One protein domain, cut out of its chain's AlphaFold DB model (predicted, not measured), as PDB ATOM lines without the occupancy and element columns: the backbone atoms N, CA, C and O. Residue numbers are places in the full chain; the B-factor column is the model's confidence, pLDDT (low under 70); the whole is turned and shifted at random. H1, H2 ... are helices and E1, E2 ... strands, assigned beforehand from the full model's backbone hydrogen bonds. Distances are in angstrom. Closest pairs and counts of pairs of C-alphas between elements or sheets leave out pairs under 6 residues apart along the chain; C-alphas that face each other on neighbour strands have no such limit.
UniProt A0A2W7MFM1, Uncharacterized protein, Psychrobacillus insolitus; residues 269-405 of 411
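This is residues 269 to 405 of the 411 residues of an uncharacterized protein of Psychrobacillus insolitus (UniProt A0A2W7MFM1). Three small antiparallel sheets stand one behind another in a flat row, and a single helix, H1, sits at one end in the hollow of the first sheet, E1 E2 E3 E4, which curls round it. That sheet and the next, E5 E6 E9, form a sandwich, and the third, E8 E7 E10, follows at the other end of the row beyond E5 E6 E9, more loosely set, with its strands apart from those of E5 E6 E9. The printed part has 137 residues with one named helix and ten named strands, in the order H1 and then E1 to E10, and its class is mostly strand. It is compact, with a radius of gyration of the C-alphas of 15.4 A, and its C-alphas span 49 by 40 by 21 A.

Find C-alpha 269 at (149.947, 138.163, 113.551); from there H1, residues 269 to 280, runs 16.7 A to C-alpha 280. Go on to C-alpha 291 at (142.563, 134.106, 107.873), where E1, residues 291 to 298, begins its 21.2 A. Next come E2, residues 301 to 309, 25.2 A; E3, residues 312 to 320, 26.2 A; and E4, residues 325 to 333, 23.2 A, which bends by 58 degrees at residue 328. Then read E5, residues 337 to 343, 20.3 A; E6, residues 348 to 355, 22.8 A; E7, residues 361 to 368, 20.1 A; and the five-residue E8, residues 374 to 378, 12.8 A. E9, residues 385 to 392, covers 22.5 A, and E10, residues 398 to 404, covers 19.9 A and ends with C-alpha 404 at (147.383, 141.427, 83.718).

Begin with H1, which is on the sheet E1 E2 E3 E4 and makes two layers with it, a helix on one face of a sheet. Their closest C-alphas include those of Met 273 and Leu 292 in E1, 6.2 A apart, and those of Thr 276 and Ser 316 in E3, 6.5 A apart. In H1 every O i to N i+4 pair is within hydrogen-bond range. The sheet is twisted and is a meander, each strand the antiparallel neighbour of the one before; its successive pairs are hairpins. Look for N 296 and O 303 at 2.9 A between E1 and E2, N 306 and O 314 at 2.8 A between E2 and E3, and N 315 and O 331 at 2.8 A between E3 and E4. This sheet and E5 E6 E9 form the sandwich, two sheets face to face, 11.1 A centre to centre where they face each other, with their strands at 24 degrees. The closest C-alphas of E1 and E9 are those of Tyr 294 and Asn 385, 5.8 A apart; those of E3 and E5 are Phe 315 and Phe 338, 6.5 A apart. Within E5 E6 E9, E6 is the inner strand: N 340 and O 352 are 2.9 A apart in the hairpin E5 and E6, and N 351 and O 389 are 2.9 A apart between E6 and E9. In the third sheet E7 is the inner strand, with N 366 and O 375 at 2.8 A in its hairpin with E8, and N 365 and O 401 at 2.8 A to E10.

The two C-alphas farthest apart, those of Val 287 and Lys 371, are 49.4 A from each other. The printed part has no cut and no long link; the links H1 to E1 and E8 to E9 are short but not tight. Mean pLDDT of the printed part is 75.4, and 44 residues are under 70, among them 281 to 289, 320 to 326 and 391 to 397.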
ATOM      1  N   GLU A 269     150.892 138.440 114.644       59.09
ATOM      2  CA  GLU A 269     149.947 138.163 113.551       59.09
ATOM      3  C   GLU A 269     148.530 137.845 114.045       59.09
ATOM      4  O   GLU A 269     147.553 138.393 113.537       59.09
ATOM      5  N   THR A 270     148.422 137.020 115.087       60.78
ATOM      6  CA  THR A 270     147.144 136.648 115.701       60.78
ATOM      7  C   THR A 270     146.433 137.859 116.303       60.78
ATOM      8  O   THR A 270     145.225 138.008 116.126       60.78
ATOM      9  N   MET A 271     147.166 138.742 116.984       62.75
ATOM     10  CA  MET A 271     146.609 139.957 117.581       62.75
ATOM     11  C   MET A 271     146.232 141.001 116.526       62.75
ATOM     12  O   MET A 271     145.160 141.584 116.618       62.75
ATOM     13  N   LEU A 272     147.051 141.194 115.487       68.50
ATOM     14  CA  LEU A 272     146.725 142.088 114.366       68.50
ATOM     15  C   LEU A 272     145.441 141.642 113.651       68.50
ATOM     16  O   LEU A 272     144.578 142.460 113.324       68.50
ATOM     17  N   MET A 273     145.294 140.329 113.445       72.88
ATOM     18  CA  MET A 273     144.084 139.744 112.878       72.88
ATOM     19  C   MET A 273     142.878 139.999 113.782       72.88
ATOM     20  O   MET A 273     141.875 140.532 113.320       72.88
ATOM     21  N   GLN A 274     142.982 139.684 115.073       69.31
ATOM     22  CA  GLN A 274     141.896 139.893 116.035       69.31
ATOM     23  C   GLN A 274     141.460 141.354 116.119       69.31
ATOM     24  O   GLN A 274     140.259 141.621 116.147       69.31
ATOM     25  N   GLU A 275     142.405 142.292 116.124       69.38
ATOM     26  CA  GLU A 275     142.082 143.715 116.168       69.38
ATOM     27  C   GLU A 275     141.378 144.179 114.897       69.38
ATOM     28  O   GLU A 275     140.358 144.855 114.986       69.38
ATOM     29  N   THR A 276     141.827 143.740 113.717       76.50
ATOM     30  CA  THR A 276     141.108 144.034 112.467       76.50
ATOM     31  C   THR A 276     139.685 143.484 112.493       76.50
ATOM     32  O   THR A 276     138.737 144.207 112.194       76.50
ATOM     33  N   LEU A 277     139.521 142.207 112.848       77.12
ATOM     34  CA  LEU A 277     138.209 141.562 112.860       77.12
ATOM     35  C   LEU A 277     137.273 142.253 113.849       77.12
ATOM     36  O   LEU A 277     136.150 142.573 113.486       77.12
ATOM     37  N   THR A 278     137.763 142.603 115.040       73.12
ATOM     38  CA  THR A 278     136.986 143.346 116.045       73.12
ATOM     39  C   THR A 278     136.462 144.683 115.507       73.12
ATOM     40  O   THR A 278     135.387 145.124 115.910       73.12
ATOM     41  N   GLN A 279     137.200 145.344 114.610       72.19
ATOM     42  CA  GLN A 279     136.787 146.617 114.007       72.19
ATOM     43  C   GLN A 279     135.799 146.441 112.852       72.19
ATOM     44  O   GLN A 279     134.990 147.325 112.610       72.19
ATOM     45  N   ILE A 280     135.846 145.312 112.145       72.38
ATOM     46  CA  ILE A 280     134.965 145.036 111.000       72.38
ATOM     47  C   ILE A 280     133.674 144.333 111.438       72.38
ATOM     48  O   ILE A 280     132.623 144.540 110.832       72.38
ATOM     49  N   GLU A 281     133.715 143.551 112.518       69.00
ATOM     50  CA  GLU A 281     132.550 142.881 113.115       69.00
ATOM     51  C   GLU A 281     131.451 143.861 113.547       69.00
ATOM     52  O   GLU A 281     130.287 143.474 113.622       69.00
ATOM     53  N   SER A 282     131.775 145.137 113.807       58.94
ATOM     54  CA  SER A 282     130.743 146.150 114.069       58.94
ATOM     55  C   SER A 282     129.851 146.419 112.856       58.94
ATOM     56  O   SER A 282     128.713 146.861 113.021       58.94
ATOM     57  N   ASP A 283     130.355 146.131 111.654       56.16
ATOM     58  CA  ASP A 283     129.765 146.538 110.384       56.16
ATOM     59  C   ASP A 283     129.256 145.341 109.561       56.16
ATOM     60  O   ASP A 283     128.417 145.515 108.670       56.16
ATOM     61  N   ILE A 284     129.739 144.124 109.843       62.28
ATOM     62  CA  ILE A 284     129.434 142.905 109.087       62.28
ATOM     63  C   ILE A 284     129.352 141.695 110.032       62.28
ATOM     64  O   ILE A 284     130.281 141.429 110.790       62.28
ATOM     65  N   ASP A 285     128.277 140.906 109.924       60.22
ATOM     66  CA  ASP A 285     128.191 139.589 110.570       60.22
ATOM     67  C   ASP A 285     129.183 138.622 109.899       60.22
ATOM     68  O   ASP A 285     128.922 138.082 108.819       60.22
ATOM     69  N   LEU A 286     130.331 138.413 110.538       61.03
ATOM     70  CA  LEU A 286     131.348 137.463 110.101       61.03
ATOM     71  C   LEU A 286     130.895 136.015 110.360       61.03
ATOM     72  O   LEU A 286     130.410 135.673 111.442       61.03
ATOM     73  N   VAL A 287     131.020 135.154 109.344       54.28
ATOM     74  CA  VAL A 287     130.510 133.766 109.358       54.28
ATOM     75  C   VAL A 287     131.655 132.750 109.450       54.28
ATOM     76  O   VAL A 287     131.498 131.616 109.021       54.28
ATOM     77  N   GLY A 288     132.794 133.107 110.049       54.31
ATOM     78  CA  GLY A 288     133.891 132.177 110.301       54.31
ATOM     79  C   GLY A 288     134.641 131.740 109.035       54.31
ATOM     80  O   GLY A 288     134.056 131.455 107.990       54.31
ATOM     81  N   GLY A 289     135.960 131.604 109.153       61.22
ATOM     82  CA  GLY A 289     136.850 131.249 108.033       61.22
ATOM     83  C   GLY A 289     137.858 132.342 107.692       61.22
ATOM     84  O   GLY A 289     138.611 132.211 106.724       61.22
ATOM     85  N   GLU A 290     137.895 133.386 108.515       72.19
ATOM     86  CA  GLU A 290     138.816 134.491 108.404       72.19
ATOM     87  C   GLU A 290     140.245 133.992 108.617       72.19
ATOM     88  O   GLU A 290     140.539 133.231 109.545       72.19
ATOM     89  N   ASN A 291     141.150 134.421 107.750       75.06
ATOM     90  CA  ASN A 291     142.563 134.106 107.873       75.06
ATOM     91  C   ASN A 291     143.402 135.308 107.469       75.06
ATOM     92  O   ASN A 291     143.082 136.026 106.521       75.06
ATOM     93  N   LEU A 292     144.496 135.514 108.196       72.19
ATOM     94  CA  LEU A 292     145.526 136.448 107.784       72.19
ATOM     95  C   LEU A 292     146.203 135.873 106.535       72.19
ATOM     96  O   LEU A 292     146.856 134.837 106.595       72.19
ATOM     97  N   SER A 293     146.003 136.533 105.403       79.06
ATOM     98  CA  SER A 293     146.480 136.093 104.091       79.06
ATOM     99  C   SER A 293     147.871 136.630 103.801       79.06
ATOM    100  O   SER A 293     148.684 135.946 103.189       79.06
ATOM    101  N   TYR A 294     148.150 137.851 104.259       77.12
ATOM    102  CA  TYR A 294     149.474 138.455 104.200       77.12
ATOM    103  C   TYR A 294     149.617 139.539 105.271       77.12
ATOM    104  O   TYR A 294     148.624 140.097 105.734       77.12
ATOM    105  N   ALA A 295     150.842 139.880 105.659       75.12
ATOM    106  CA  ALA A 295     151.104 141.069 106.461       75.12
ATOM    107  C   ALA A 295     152.507 141.614 106.176       75.12
ATOM    108  O   ALA A 295     153.463 140.853 106.060       75.12
ATOM    109  N   ALA A 296     152.641 142.932 106.093       71.62
ATOM    110  CA  ALA A 296     153.888 143.588 105.713       71.62
ATOM    111  C   ALA A 296     154.181 144.799 106.588       71.62
ATOM    112  O   ALA A 296     153.255 145.405 107.112       71.62
ATOM    113  N   THR A 297     155.453 145.141 106.781       69.81
ATOM    114  CA  THR A 297     155.848 146.364 107.493       69.81
ATOM    115  C   THR A 297     156.638 147.268 106.581       69.81
ATOM    116  O   THR A 297     157.580 146.818 105.940       69.81
ATOM    117  N   PHE A 298     156.269 148.543 106.582       67.38
ATOM    118  CA  PHE A 298     156.932 149.588 105.824       67.38
ATOM    119  C   PHE A 298     157.031 150.847 106.685       67.38
ATOM    120  O   PHE A 298     156.012 151.368 107.150       67.38
ATOM    121  N   GLY A 299     158.255 151.320 106.925       67.19
ATOM    122  CA  GLY A 299     158.517 152.380 107.900       67.19
ATOM    123  C   GLY A 299     157.946 152.032 109.280       67.19
ATOM    124  O   GLY A 299     158.086 150.909 109.765       67.19
ATOM    125  N   ASN A 300     157.237 152.985 109.884       66.69
ATOM    126  CA  ASN A 300     156.552 152.775 111.158       66.69
ATOM    127  C   ASN A 300     155.187 152.097 111.006       66.69
ATOM    128  O   ASN A 300     154.465 152.040 111.981       66.69
ATOM    129  N   TYR A 301     154.781 151.587 109.842       71.69
ATOM    130  CA  TYR A 301     153.442 151.014 109.683       71.69
ATOM    131  C   TYR A 301     153.492 149.519 109.394       71.69
ATOM    132  O   TYR A 301     154.249 149.046 108.549       71.69
ATOM    133  N   ARG A 302     152.647 148.766 110.095       75.44
ATOM    134  CA  ARG A 302     152.313 147.376 109.816       75.44
ATOM    135  C   ARG A 302     151.000 147.328 109.064       75.44
ATOM    136  O   ARG A 302     150.050 148.007 109.422       75.44
ATOM    137  N   TYR A 303     150.932 146.450 108.086       80.94
ATOM    138  CA  TYR A 303     149.751 146.191 107.296       80.94
ATOM    139  C   TYR A 303     149.361 144.730 107.415       80.94
ATOM    140  O   TYR A 303     150.227 143.855 107.475       80.94
ATOM    141  N   ALA A 304     148.065 144.465 107.434       84.06
ATOM    142  CA  ALA A 304     147.500 143.128 107.470       84.06
ATOM    143  C   ALA A 304     146.452 142.999 106.368       84.06
ATOM    144  O   ALA A 304     145.517 143.790 106.304       84.06
ATOM    145  N   LEU A 305     146.603 141.989 105.521       86.19
ATOM    146  CA  LEU A 305     145.610 141.575 104.545       86.19
ATOM    147  C   LEU A 305     144.949 140.302 105.061       86.19
ATOM    148  O   LEU A 305     145.601 139.272 105.217       86.19
ATOM    149  N   ILE A 306     143.659 140.385 105.345       85.69
ATOM    150  CA  ILE A 306     142.878 139.326 105.973       85.69
ATOM    151  C   ILE A 306     141.757 138.947 105.018       85.69
ATOM    152  O   ILE A 306     140.928 139.781 104.660       85.69
ATOM    153  N   ASN A 307     141.720 137.688 104.604       84.69
ATOM    154  CA  ASN A 307     140.561 137.124 103.930       84.69
ATOM    155  C   ASN A 307     139.447 136.979 104.962       84.69
ATOM    156  O   ASN A 307     139.661 136.356 105.999       84.69
ATOM    157  N   LEU A 308     138.280 137.555 104.680       81.00
ATOM    158  CA  LEU A 308     137.117 137.479 105.561       81.00
ATOM    159  C   LEU A 308     136.221 136.301 105.148       81.00
ATOM    160  O   LEU A 308     136.122 135.314 105.867       81.00
ATOM    161  N   TYR A 309     135.588 136.393 103.974       79.94
ATOM    162  CA  TYR A 309     134.693 135.382 103.383       79.94
ATOM    163  C   TYR A 309     134.363 135.769 101.927       79.94
ATOM    164  O   TYR A 309     134.510 136.932 101.579       79.94
ATOM    165  N   ASP A 310     133.889 134.852 101.072       75.62
ATOM    166  CA  ASP A 310     133.363 135.116  99.706       75.62
ATOM    167  C   ASP A 310     134.071 136.232  98.894       75.62
ATOM    168  O   ASP A 310     133.440 137.215  98.479       75.62
ATOM    169  N   ASP A 311     135.381 136.083  98.661       77.94
ATOM    170  CA  ASP A 311     136.233 137.066  97.962       77.94
ATOM    171  C   ASP A 311     136.289 138.460  98.620       77.94
ATOM    172  O   ASP A 311     136.786 139.411  98.018       77.94
ATOM    173  N   VAL A 312     135.811 138.611  99.850       84.38
ATOM    174  CA  VAL A 312     135.959 139.819 100.660       84.38
ATOM    175  C   VAL A 312     137.250 139.721 101.457       84.38
ATOM    176  O   VAL A 312     137.459 138.762 102.203       84.38
ATOM    177  N   SER A 313     138.083 140.749 101.340       88.88
ATOM    178  CA  SER A 313     139.266 140.915 102.180       88.88
ATOM    179  C   SER A 313     139.238 142.258 102.891       88.88
ATOM    180  O   SER A 313     138.572 143.199 102.453       88.88
ATOM    181  N   ALA A 314     139.971 142.319 103.993       88.75
ATOM    182  CA  ALA A 314     140.280 143.517 104.741       88.75
ATOM    183  C   ALA A 314     141.772 143.807 104.637       88.75
ATOM    184  O   ALA A 314     142.592 142.924 104.869       88.75
ATOM    185  N   PHE A 315     142.107 145.042 104.310       91.62
ATOM    186  CA  PHE A 315     143.447 145.585 104.352       91.62
ATOM    187  C   PHE A 315     143.506 146.623 105.466       91.62
ATOM    188  O   PHE A 315     142.880 147.677 105.361       91.62
ATOM    189  N   SER A 316     144.226 146.300 106.534       88.31
ATOM    190  CA  SER A 316     144.341 147.125 107.734       88.31
ATOM    191  C   SER A 316     145.738 147.679 107.886       88.31
ATOM    192  O   SER A 316     146.700 146.966 107.607       88.31
ATOM    193  N   SER A 317     145.844 148.891 108.418       86.06
ATOM    194  CA  SER A 317     147.101 149.512 108.811       86.06
ATOM    195  C   SER A 317     147.180 149.726 110.319       86.06
ATOM    196  O   SER A 317     146.181 149.918 111.020       86.06
ATOM    197  N   PHE A 318     148.403 149.657 110.829       78.69
ATOM    198  CA  PHE A 318     148.738 149.834 112.227       78.69
ATOM    199  C   PHE A 318     150.043 150.621 112.330       78.69
ATOM    200  O   PHE A 318     151.008 150.282 111.662       78.69
ATOM    201  N   GLU A 319     150.113 151.630 113.183       76.81
ATOM    202  CA  GLU A 319     151.319 152.427 113.404       76.81
ATOM    203  C   GLU A 319     152.117 151.866 114.584       76.81
ATOM    204  O   GLU A 319     151.568 151.586 115.647       76.81
ATOM    205  N   ARG A 320     153.416 151.691 114.385       61.19
ATOM    206  CA  ARG A 320     154.400 151.274 115.371       61.19
ATOM    207  C   ARG A 320     154.618 152.417 116.346       61.19
ATOM    208  O   ARG A 320     154.991 153.519 115.954       61.19
ATOM    209  N   THR A 321     154.469 152.106 117.617       58.25
ATOM    210  CA  THR A 321     154.982 152.898 118.725       58.25
ATOM    211  C   THR A 321     156.141 152.170 119.383       58.25
ATOM    212  O   THR A 321     156.457 151.027 119.044       58.25
ATOM    213  N   ASP A 322     156.737 152.815 120.380       46.69
ATOM    214  CA  ASP A 322     157.757 152.215 121.241       46.69
ATOM    215  C   ASP A 322     157.250 150.961 121.996       46.69
ATOM    216  O   ASP A 322     158.045 150.227 122.577       46.69
ATOM    217  N   GLU A 323     155.933 150.699 121.994       47.00
ATOM    218  CA  GLU A 323     155.289 149.655 122.800       47.00
ATOM    219  C   GLU A 323     154.604 148.558 121.973       47.00
ATOM    220  O   GLU A 323     154.593 147.392 122.382       47.00
ATOM    221  N   ALA A 324     153.985 148.908 120.837       54.62
ATOM    222  CA  ALA A 324     153.277 147.958 119.979       54.62
ATOM    223  C   ALA A 324     152.846 148.575 118.637       54.62
ATOM    224  O   ALA A 324     153.278 149.656 118.261       54.62
ATOM    225  N   TYR A 325     151.945 147.893 117.926       60.62
ATOM    226  CA  TYR A 325     151.259 148.437 116.759       60.62
ATOM    227  C   TYR A 325     149.840 148.890 117.117       60.62
ATOM    228  O   TYR A 325     149.011 148.074 117.521       60.62
ATOM    229  N   ILE A 326     149.565 150.183 116.957       68.56
ATOM    230  CA  ILE A 326     148.257 150.809 117.156       68.56
ATOM    231  C   ILE A 326     147.469 150.720 115.860       68.56
ATOM    232  O   ILE A 326     147.923 151.220 114.838       68.56
ATOM    233  N   TYR A 327     146.273 150.143 115.899       72.06
ATOM    234  CA  TYR A 327     145.370 150.130 114.748       72.06
ATOM    235  C   TYR A 327     145.035 151.549 114.254       72.06
ATOM    236  O   TYR A 327     144.581 152.386 115.032       72.06
ATOM    237  N   GLN A 328     145.221 151.794 112.956       79.75
ATOM    238  CA  GLN A 328     144.988 153.092 112.311       79.75
ATOM    239  C   GLN A 328     143.707 153.088 111.479       79.75
ATOM    240  O   GLN A 328     142.930 154.042 111.509       79.75
ATOM    241  N   GLY A 329     143.448 151.996 110.766       80.50
ATOM    242  CA  GLY A 329     142.254 151.864 109.948       80.50
ATOM    243  C   GLY A 329     142.251 150.590 109.122       80.50
ATOM    244  O   GLY A 329     143.231 149.851 109.086       80.50
ATOM    245  N   ALA A 330     141.129 150.351 108.448       86.25
ATOM    246  CA  ALA A 330     140.985 149.262 107.502       86.25
ATOM    247  C   ALA A 330     140.148 149.695 106.302       86.25
ATOM    248  O   ALA A 330     139.193 150.462 106.420       86.25
ATOM    249  N   GLN A 331     140.497 149.156 105.143       89.06
ATOM    250  CA  GLN A 331     139.679 149.141 103.943       89.06
ATOM    251  C   GLN A 331     139.224 147.704 103.722       89.06
ATOM    252  O   GLN A 331     140.036 146.789 103.796       89.06
ATOM    253  N   TRP A 332     137.952 147.471 103.420       88.81
ATOM    254  CA  TRP A 332     137.470 146.118 103.153       88.81
ATOM    255  C   TRP A 332     136.464 146.090 102.014       88.81
ATOM    256  O   TRP A 332     135.771 147.067 101.731       88.81
ATOM    257  N   GLY A 333     136.389 144.952 101.334       86.69
ATOM    258  CA  GLY A 333     135.476 144.761 100.219       86.69
ATOM    259  C   GLY A 333     135.916 143.644  99.287       86.69
ATOM    260  O   GLY A 333     136.851 142.904  99.572       86.69
ATOM    261  N   LYS A 334     135.226 143.543  98.148       86.38
ATOM    262  CA  LYS A 334     135.514 142.566  97.080       86.38
ATOM    263  C   LYS A 334     136.573 143.034  96.080       86.38
ATOM    264  O   LYS A 334     136.783 142.403  95.045       86.38
ATOM    265  N   GLN A 335     137.156 144.201  96.326       84.94
ATOM    266  CA  GLN A 335     138.202 144.752  95.482       84.94
ATOM    267  C   GLN A 335     139.461 143.889  95.590       84.94
ATOM    268  O   GLN A 335     139.860 143.503  96.684       84.94
ATOM    269  N   LYS A 336     140.073 143.582  94.442       86.81
ATOM    270  CA  LYS A 336     141.288 142.752  94.376       86.81
ATOM    271  C   LYS A 336     142.563 143.521  94.740       86.81
ATOM    272  O   LYS A 336     143.604 142.898  94.929       86.81
ATOM    273  N   PHE A 337     142.461 144.846  94.847       88.62
ATOM    274  CA  PHE A 337     143.558 145.753  95.157       88.62
ATOM    275  C   PHE A 337     143.121 146.737  96.238       88.62
ATOM    276  O   PHE A 337     142.038 147.316  96.148       88.62
ATOM    277  N   PHE A 338     143.975 146.927  97.238       89.50
ATOM    278  CA  PHE A 338     143.827 147.946  98.275       89.50
ATOM    279  C   PHE A 338     145.064 148.832  98.260       89.50
ATOM    280  O   PHE A 338     146.159 148.339  97.994       89.50
ATOM    281  N   THR A 339     144.902 150.125  98.528       88.19
ATOM    282  CA  THR A 339     146.015 151.080  98.462       88.19
ATOM    283  C   THR A 339     145.986 152.051  99.625       88.19
ATOM    284  O   THR A 339     144.917 152.543  99.992       88.19
ATOM    285  N   GLU A 340     147.155 152.402 100.145       84.38
ATOM    286  CA  GLU A 340     147.321 153.401 101.197       84.38
ATOM    287  C   GLU A 340     148.591 154.226 100.967       84.38
ATOM    288  O   GLU A 340     149.562 153.757 100.378       84.38
ATOM    289  N   HIS A 341     148.572 155.482 101.412       77.81
ATOM    290  CA  HIS A 341     149.734 156.362 101.377       77.81
ATOM    291  C   HIS A 341     150.141 156.702 102.802       77.81
ATOM    292  O   HIS A 341     149.325 157.218 103.565       77.81
ATOM    293  N   VAL A 342     151.412 156.485 103.118       70.94
ATOM    294  CA  VAL A 342     151.979 156.786 104.429       70.94
ATOM    295  C   VAL A 342     153.192 157.691 104.292       70.94
ATOM    296  O   VAL A 342     154.010 157.543 103.388       70.94
ATOM    297  N   PHE A 343     153.300 158.656 105.199       65.38
ATOM    298  CA  PHE A 343     154.458 159.535 105.310       65.38
ATOM    299  C   PHE A 343     155.424 158.925 106.324       65.38
ATOM    300  O   PHE A 343     155.022 158.644 107.449       65.38
ATOM    301  N   VAL A 344     156.672 158.687 105.917       58.47
ATOM    302  CA  VAL A 344     157.716 158.160 106.815       58.47
ATOM    303  C   VAL A 344     158.477 159.313 107.452       58.47
ATOM    304  O   VAL A 344     158.731 159.302 108.652       58.47
ATOM    305  N   ASP A 345     158.784 160.328 106.649       57.06
ATOM    306  CA  ASP A 345     159.385 161.593 107.054       57.06
ATOM    307  C   ASP A 345     158.975 162.707 106.064       57.06
ATOM    308  O   ASP A 345     158.138 162.501 105.176       57.06
ATOM    309  N   ASP A 346     159.533 163.910 106.228       56.03
ATOM    310  CA  ASP A 346     159.238 165.063 105.363       56.03
ATOM    311  C   ASP A 346     159.688 164.853 103.898       56.03
ATOM    312  O   ASP A 346     159.222 165.563 102.998       56.03
ATOM    313  N   GLU A 347     160.572 163.884 103.631       54.34
ATOM    314  CA  GLU A 347     161.241 163.682 102.342       54.34
ATOM    315  C   GLU A 347     160.844 162.376 101.630       54.34
ATOM    316  O   GLU A 347     161.067 162.255 100.420       54.34
ATOM    317  N   THR A 348     160.201 161.443 102.328       58.59
ATOM    318  CA  THR A 348     159.945 160.078 101.865       58.59
ATOM    319  C   THR A 348     158.521 159.646 102.191       58.59
ATOM    320  O   THR A 348     158.058 159.677 103.335       58.59
ATOM    321  N   ARG A 349     157.806 159.198 101.157       70.50
ATOM    322  CA  ARG A 349     156.459 158.634 101.280       70.50
ATOM    323  C   ARG A 349     156.505 157.174 100.892       70.50
ATOM    324  O   ARG A 349     157.198 156.823  99.951       70.50
ATOM    325  N   ILE A 350     155.732 156.336 101.561       74.25
ATOM    326  CA  ILE A 350     155.522 154.961 101.128       74.25
ATOM    327  C   ILE A 350     154.131 154.867 100.526       74.25
ATOM    328  O   ILE A 350     153.139 155.258 101.144       74.25
ATOM    329  N   PHE A 351     154.060 154.346  99.308       79.94
ATOM    330  CA  PHE A 351     152.808 153.905  98.720       79.94
ATOM    331  C   PHE A 351     152.674 152.405  98.903       79.94
ATOM    332  O   PHE A 351     153.517 151.643  98.431       79.94
ATOM    333  N   VAL A 352     151.633 151.993  99.615       83.81
ATOM    334  CA  VAL A 352     151.393 150.596  99.945       83.81
ATOM    335  C   VAL A 352     150.246 150.073  99.105       83.81
ATOM    336  O   VAL A 352     149.198 150.710  99.014       83.81
ATOM    337  N   ILE A 353     150.446 148.911  98.489       87.62
ATOM    338  CA  ILE A 353     149.457 148.236  97.654       87.62
ATOM    339  C   ILE A 353     149.330 146.795  98.127       87.62
ATOM    340  O   ILE A 353     150.306 146.051  98.107       87.62
ATOM    341  N   ALA A 354     148.126 146.375  98.501       89.19
ATOM    342  CA  ALA A 354     147.826 144.978  98.784       89.19
ATOM    343  C   ALA A 354     147.092 144.326  97.613       89.19
ATOM    344  O   ALA A 354     146.125 144.886  97.091       89.19
ATOM    345  N   THR A 355     147.524 143.126  97.234       89.50
ATOM    346  CA  THR A 355     146.866 142.268  96.250       89.50
ATOM    347  C   THR A 355     146.157 141.128  96.967       89.50
ATOM    348  O   THR A 355     146.735 140.455  97.815       89.50
ATOM    349  N   GLN A 356     144.887 140.898  96.641       88.56
ATOM    350  CA  GLN A 356     144.123 139.771  97.176       88.56
ATOM    351  C   GLN A 356     144.396 138.495  96.375       88.56
ATOM    352  O   GLN A 356     144.480 138.543  95.149       88.56
ATOM    353  N   GLU A 357     144.422 137.343  97.047       85.81
ATOM    354  CA  GLU A 357     144.457 136.034  96.389       85.81
ATOM    355  C   GLU A 357     143.414 135.919  95.251       85.81
ATOM    356  O   GLU A 357     142.279 136.411  95.335       85.81
ATOM    357  N   GLY A 358     143.827 135.299  94.143       84.62
ATOM    358  CA  GLY A 358     143.008 135.152  92.937       84.62
ATOM    359  C   GLY A 358     142.986 136.360  91.986       84.62
ATOM    360  O   GLY A 358     142.222 136.338  91.020       84.62
ATOM    361  N   HIS A 359     143.794 137.406  92.208       88.94
ATOM    362  CA  HIS A 359     143.979 138.481  91.220       88.94
ATOM    363  C   HIS A 359     144.680 137.984  89.939       88.94
ATOM    364  O   HIS A 359     145.469 137.046  89.974       88.94
ATOM    365  N   THR A 360     144.450 138.637  88.797       89.94
ATOM    366  CA  THR A 360     145.123 138.306  87.519       89.94
ATOM    367  C   THR A 360     146.311 139.209  87.194       89.94
ATOM    368  O   THR A 360     146.998 138.981  86.200       89.94
ATOM    369  N   ALA A 361     146.543 140.243  88.006       88.00
ATOM    370  CA  ALA A 361     147.617 141.196  87.761       88.00
ATOM    371  C   ALA A 361     149.008 140.549  87.821       88.00
ATOM    372  O   ALA A 361     149.256 139.689  88.661       88.00
ATOM    373  N   SER A 362     149.891 140.990  86.930       89.44
ATOM    374  CA  SER A 362     151.289 140.562  86.826       89.44
ATOM    375  C   SER A 362     152.278 141.718  86.990       89.44
ATOM    376  O   SER A 362     153.452 141.499  87.284       89.44
ATOM    377  N   ARG A 363     151.804 142.961  86.828       88.12
ATOM    378  CA  ARG A 363     152.629 144.166  86.893       88.12
ATOM    379  C   ARG A 363     151.847 145.343  87.464       88.12
ATOM    380  O   ARG A 363     150.669 145.518  87.150       88.12
ATOM    381  N   ILE A 364     152.516 146.163  88.263       84.88
ATOM    382  CA  ILE A 364     152.026 147.451  88.744       84.88
ATOM    383  C   ILE A 364     153.010 148.524  88.292       84.88
ATOM    384  O   ILE A 364     154.193 148.447  88.607       84.88
ATOM    385  N   ASP A 365     152.507 149.538  87.603       85.81
ATOM    386  CA  ASP A 365     153.282 150.690  87.170       85.81
ATOM    387  C   ASP A 365     152.840 151.942  87.946       85.81
ATOM    388  O   ASP A 365     151.668 152.323  87.918       85.81
ATOM    389  N   LEU A 366     153.771 152.615  88.625       81.88
ATOM    390  CA  LEU A 366     153.576 153.968  89.144       81.88
ATOM    391  C   LEU A 366     154.067 154.971  88.106       81.88
ATOM    392  O   LEU A 366     155.265 155.129  87.875       81.88
ATOM    393  N   ILE A 367     153.131 155.663  87.474       82.81
ATOM    394  CA  ILE A 367     153.402 156.621  86.406       82.81
ATOM    395  C   ILE A 367     153.435 158.017  87.024       82.81
ATOM    396  O   ILE A 367     152.398 158.535  87.439       82.81
ATOM    397  N   GLY A 368     154.618 158.625  87.106       75.50
ATOM    398  CA  GLY A 368     154.774 159.982  87.631       75.50
ATOM    399  C   GLY A 368     154.334 161.059  86.644       75.50
ATOM    400  O   GLY A 368     154.405 160.877  85.426       75.50
ATOM    401  N   ASP A 369     153.952 162.232  87.151       68.94
ATOM    402  CA  ASP A 369     153.670 163.380  86.288       68.94
ATOM    403  C   ASP A 369     154.952 163.887  85.582       68.94
ATOM    404  O   ASP A 369     155.891 164.399  86.197       68.94
ATOM    405  N   GLY A 370     154.993 163.808  84.247       63.59
ATOM    406  CA  GLY A 370     156.023 164.451  83.419       63.59
ATOM    407  C   GLY A 370     157.304 163.632  83.188       63.59
ATOM    408  O   GLY A 370     157.261 162.560  82.596       63.59
ATOM    409  N   LYS A 371     158.475 164.202  83.531       52.91
ATOM    410  CA  LYS A 371     159.826 163.653  83.228       52.91
ATOM    411  C   LYS A 371     160.317 162.591  84.222       52.91
ATOM    412  O   LYS A 371     161.447 162.134  84.085       52.91
ATOM    413  N   LEU A 372     159.519 162.268  85.234       59.25
ATOM    414  CA  LEU A 372     159.956 161.463  86.372       59.25
ATOM    415  C   LEU A 372     159.946 159.950  86.087       59.25
ATOM    416  O   LEU A 372     160.517 159.194  86.858       59.25
ATOM    417  N   GLY A 373     159.399 159.526  84.943       67.50
ATOM    418  CA  GLY A 373     159.430 158.134  84.498       67.50
ATOM    419  C   GLY A 373     158.292 157.286  85.069       67.50
ATOM    420  O   GLY A 373     157.364 157.794  85.702       67.50
ATOM    421  N   THR A 374     158.371 155.992  84.785       74.00
ATOM    422  CA  THR A 374     157.448 154.969  85.277       74.00
ATOM    423  C   THR A 374     158.240 154.019  86.160       74.00
ATOM    424  O   THR A 374     159.287 153.539  85.727       74.00
ATOM    425  N   PHE A 375     157.747 153.748  87.366       73.00
ATOM    426  CA  PHE A 375     158.283 152.689  88.217       73.00
ATOM    427  C   PHE A 375     157.464 151.430  88.026       73.00
ATOM    428  O   PHE A 375     156.250 151.468  88.196       73.00
ATOM    429  N   THR A 376     158.126 150.334  87.694       79.94
ATOM    430  CA  THR A 376     157.478 149.058  87.416       79.94
ATOM    431  C   THR A 376     157.780 148.074  88.531       79.94
ATOM    432  O   THR A 376     158.920 147.937  88.960       79.94
ATOM    433  N   ILE A 377     156.743 147.384  88.995       79.50
ATOM    434  CA  ILE A 377     156.835 146.325  89.993       79.50
ATOM    435  C   ILE A 377     156.187 145.090  89.408       79.50
ATOM    436  O   ILE A 377     155.006 145.091  89.055       79.50
ATOM    437  N   ASN A 378     156.970 144.025  89.320       82.50
ATOM    438  CA  ASN A 378     156.474 142.726  88.908       82.50
ATOM    439  C   ASN A 378     155.842 142.036  90.118       82.50
ATOM    440  O   ASN A 378     156.447 141.968  91.186       82.50
ATOM    441  N   ILE A 379     154.623 141.534  89.947       82.88
ATOM    442  CA  ILE A 379     153.860 140.868  91.004       82.88
ATOM    443  C   ILE A 379     153.447 139.476  90.544       82.88
ATOM    444  O   ILE A 379     153.175 139.251  89.365       82.88
ATOM    445  N   GLU A 380     153.399 138.520  91.466       83.12
ATOM    446  CA  GLU A 380     153.043 137.148  91.110       83.12
ATOM    447  C   GLU A 380     151.518 136.998  90.949       83.12
ATOM    448  O   GLU A 380     150.784 137.220  91.916       83.12
ATOM    449  N   PRO A 381     151.008 136.595  89.769       87.62
ATOM    450  CA  PRO A 381     149.572 136.459  89.556       87.62
ATOM    451  C   PRO A 381     148.926 135.446  90.503       87.62
ATOM    452  O   PRO A 381     149.416 134.332  90.689       87.62
ATOM    453  N   GLY A 382     147.768 135.811  91.047       84.75
ATOM    454  CA  GLY A 382     146.931 134.944  91.868       84.75
ATOM    455  C   GLY A 382     147.338 134.855  93.336       84.75
ATOM    456  O   GLY A 382     146.594 134.238  94.097       84.75
ATOM    457  N   LYS A 383     148.447 135.474  93.757       84.19
ATOM    458  CA  LYS A 383     148.933 135.399  95.140       84.19
ATOM    459  C   LYS A 383     148.617 136.651  95.947       84.19
ATOM    460  O   LYS A 383     148.762 137.777  95.481       84.19
ATOM    461  N   ALA A 384     148.219 136.444  97.198       84.50
ATOM    462  CA  ALA A 384     148.093 137.542  98.141       84.50
ATOM    463  C   ALA A 384     149.475 138.114  98.487       84.50
ATOM    464  O   ALA A 384     150.393 137.348  98.783       84.50
ATOM    465  N   ASN A 385     149.621 139.438  98.459       83.75
ATOM    466  CA  ASN A 385     150.854 140.117  98.855       83.75
ATOM    467  C   ASN A 385     150.566 141.574  99.263       83.75
ATOM    468  O   ASN A 385     149.502 142.112  98.956       83.75
ATOM    469  N   ILE A 386     151.495 142.219  99.961       81.69
ATOM    470  CA  ILE A 386     151.453 143.651 100.264       81.69
ATOM    471  C   ILE A 386     152.817 144.236  99.906       81.69
ATOM    472  O   ILE A 386     153.823 143.862 100.499       81.69
ATOM    473  N   TYR A 387     152.823 145.177  98.969       80.88
ATOM    474  CA  TYR A 387     154.010 145.848  98.454       80.88
ATOM    475  C   TYR A 387     154.088 147.262  99.015       80.88
ATOM    476  O   TYR A 387     153.090 147.982  98.998       80.88
ATOM    477  N   GLY A 388     155.266 147.671  99.475       79.31
ATOM    478  CA  GLY A 388     155.537 149.025  99.948       79.31
ATOM    479  C   GLY A 388     156.581 149.687  99.071       79.31
ATOM    480  O   GLY A 388     157.699 149.202  98.940       79.31
ATOM    481  N   ILE A 389     156.208 150.797  98.453       75.12
ATOM    482  CA  ILE A 389     157.024 151.463  97.446       75.12
ATOM    483  C   ILE A 389     157.498 152.772  98.044       75.12
ATOM    484  O   ILE A 389     156.680 153.651  98.319       75.12
ATOM    485  N   TYR A 390     158.805 152.898  98.257       71.25
ATOM    486  CA  TYR A 390     159.407 154.142  98.716       71.25
ATOM    487  C   TYR A 390     159.422 155.143  97.565       71.25
ATOM    488  O   TYR A 390     160.107 154.977  96.560       71.25
ATOM    489  N   ILE A 391     158.614 156.181  97.715       68.81
ATOM    490  CA  ILE A 391     158.430 157.249  96.754       68.81
ATOM    491  C   ILE A 391     159.218 158.470  97.241       68.81
ATOM    492  O   ILE A 391     158.886 159.035  98.294       68.81
ATOM    493  N   PRO A 392     160.227 158.923  96.477       60.72
ATOM    494  CA  PRO A 392     160.947 160.150  96.789       60.72
ATOM    495  C   PRO A 392     159.992 161.349  96.805       60.72
ATOM    496  O   PRO A 392     159.115 161.455  95.947       60.72
ATOM    497  N   SER A 393     160.200 162.316  97.697       63.47
ATOM    498  CA  SER A 393     159.415 163.565  97.761       63.47
ATOM    499  C   SER A 393     159.356 164.350  96.445       63.47
ATOM    500  O   SER A 393     158.423 165.124  96.227       63.47
ATOM    501  N   SER A 394     160.309 164.151  95.527       59.62
ATOM    502  CA  SER A 394     160.255 164.723  94.175       59.62
ATOM    503  C   SER A 394     159.107 164.172  93.321       59.62
ATOM    504  O   SER A 394     158.681 164.830  92.372       59.62
ATOM    505  N   PHE A 395     158.579 162.997  93.661       66.62
ATOM    506  CA  PHE A 395     157.490 162.298  92.983       66.62
ATOM    507  C   PHE A 395     156.145 162.627  93.660       66.62
ATOM    508  O   PHE A 395     155.454 161.789  94.238       66.62
ATOM    509  N   ASN A 396     155.791 163.915  93.637       62.84
ATOM    510  CA  ASN A 396     154.657 164.457  94.395       62.84
ATOM    511  C   ASN A 396     153.273 163.998  93.905       62.84
ATOM    512  O   ASN A 396     152.318 164.057  94.681       62.84
ATOM    513  N   SER A 397     153.162 163.574  92.646       69.25
ATOM    514  CA  SER A 397     151.932 163.072  92.035       69.25
ATOM    515  C   SER A 397     152.245 161.949  91.049       69.25
ATOM    516  O   SER A 397     153.185 162.033  90.255       69.25
ATOM    517  N   PHE A 398     151.447 160.887  91.125       76.12
ATOM    518  CA  PHE A 398     151.539 159.728  90.253       76.12
ATOM    519  C   PHE A 398     150.172 159.065  90.098       76.12
ATOM    520  O   PHE A 398     149.284 159.241  90.935       76.12
ATOM    521  N   SER A 399     150.016 158.298  89.025       82.00
ATOM    522  CA  SER A 399     148.898 157.378  88.831       82.00
ATOM    523  C   SER A 399     149.395 155.941  88.877       82.00
ATOM    524  O   SER A 399     150.450 155.638  88.325       82.00
ATOM    525  N   THR A 400     148.610 155.056  89.474       85.69
ATOM    526  CA  THR A 400     148.873 153.614  89.472       85.69
ATOM    527  C   THR A 400     148.170 152.980  88.278       85.69
ATOM    528  O   THR A 400     146.986 153.237  88.073       85.69
ATOM    529  N   ALA A 401     148.887 152.169  87.506       87.38
ATOM    530  CA  ALA A 401     148.354 151.371  86.408       87.38
ATOM    531  C   ALA A 401     148.671 149.895  86.663       87.38
ATOM    532  O   ALA A 401     149.831 149.525  86.835       87.38
ATOM    533  N   ILE A 402     147.650 149.047  86.718       86.94
ATOM    534  CA  ILE A 402     147.803 147.623  87.043       86.94
ATOM    535  C   ILE A 402     147.528 146.800  85.789       86.94
ATOM    536  O   ILE A 402     146.475 146.955  85.175       86.94
ATOM    537  N   TYR A 403     148.440 145.903  85.423       89.25
ATOM    538  CA  TYR A 403     148.359 145.106  84.197       89.25
ATOM    539  C   TYR A 403     148.236 143.613  84.498       89.25
ATOM    540  O   TYR A 403     148.833 143.113  85.455       89.25
ATOM    541  N   ASP A 404     147.482 142.888  83.673       90.00
ATOM    542  CA  ASP A 404     147.383 141.427  83.718       90.00
ATOM    543  C   ASP A 404     148.579 140.731  83.039       90.00
ATOM    544  O   ASP A 404     149.547 141.369  82.624       90.00
ATOM    545  N   THR A 405     148.556 139.401  82.948       86.25
ATOM    546  CA  THR A 405     149.608 138.611  82.278       86.25
ATOM    547  C   THR A 405     149.661 138.782  80.755       86.25
ATOM    548  O   THR A 405     150.633 138.351  80.138       86.25
TER     549      THR A 405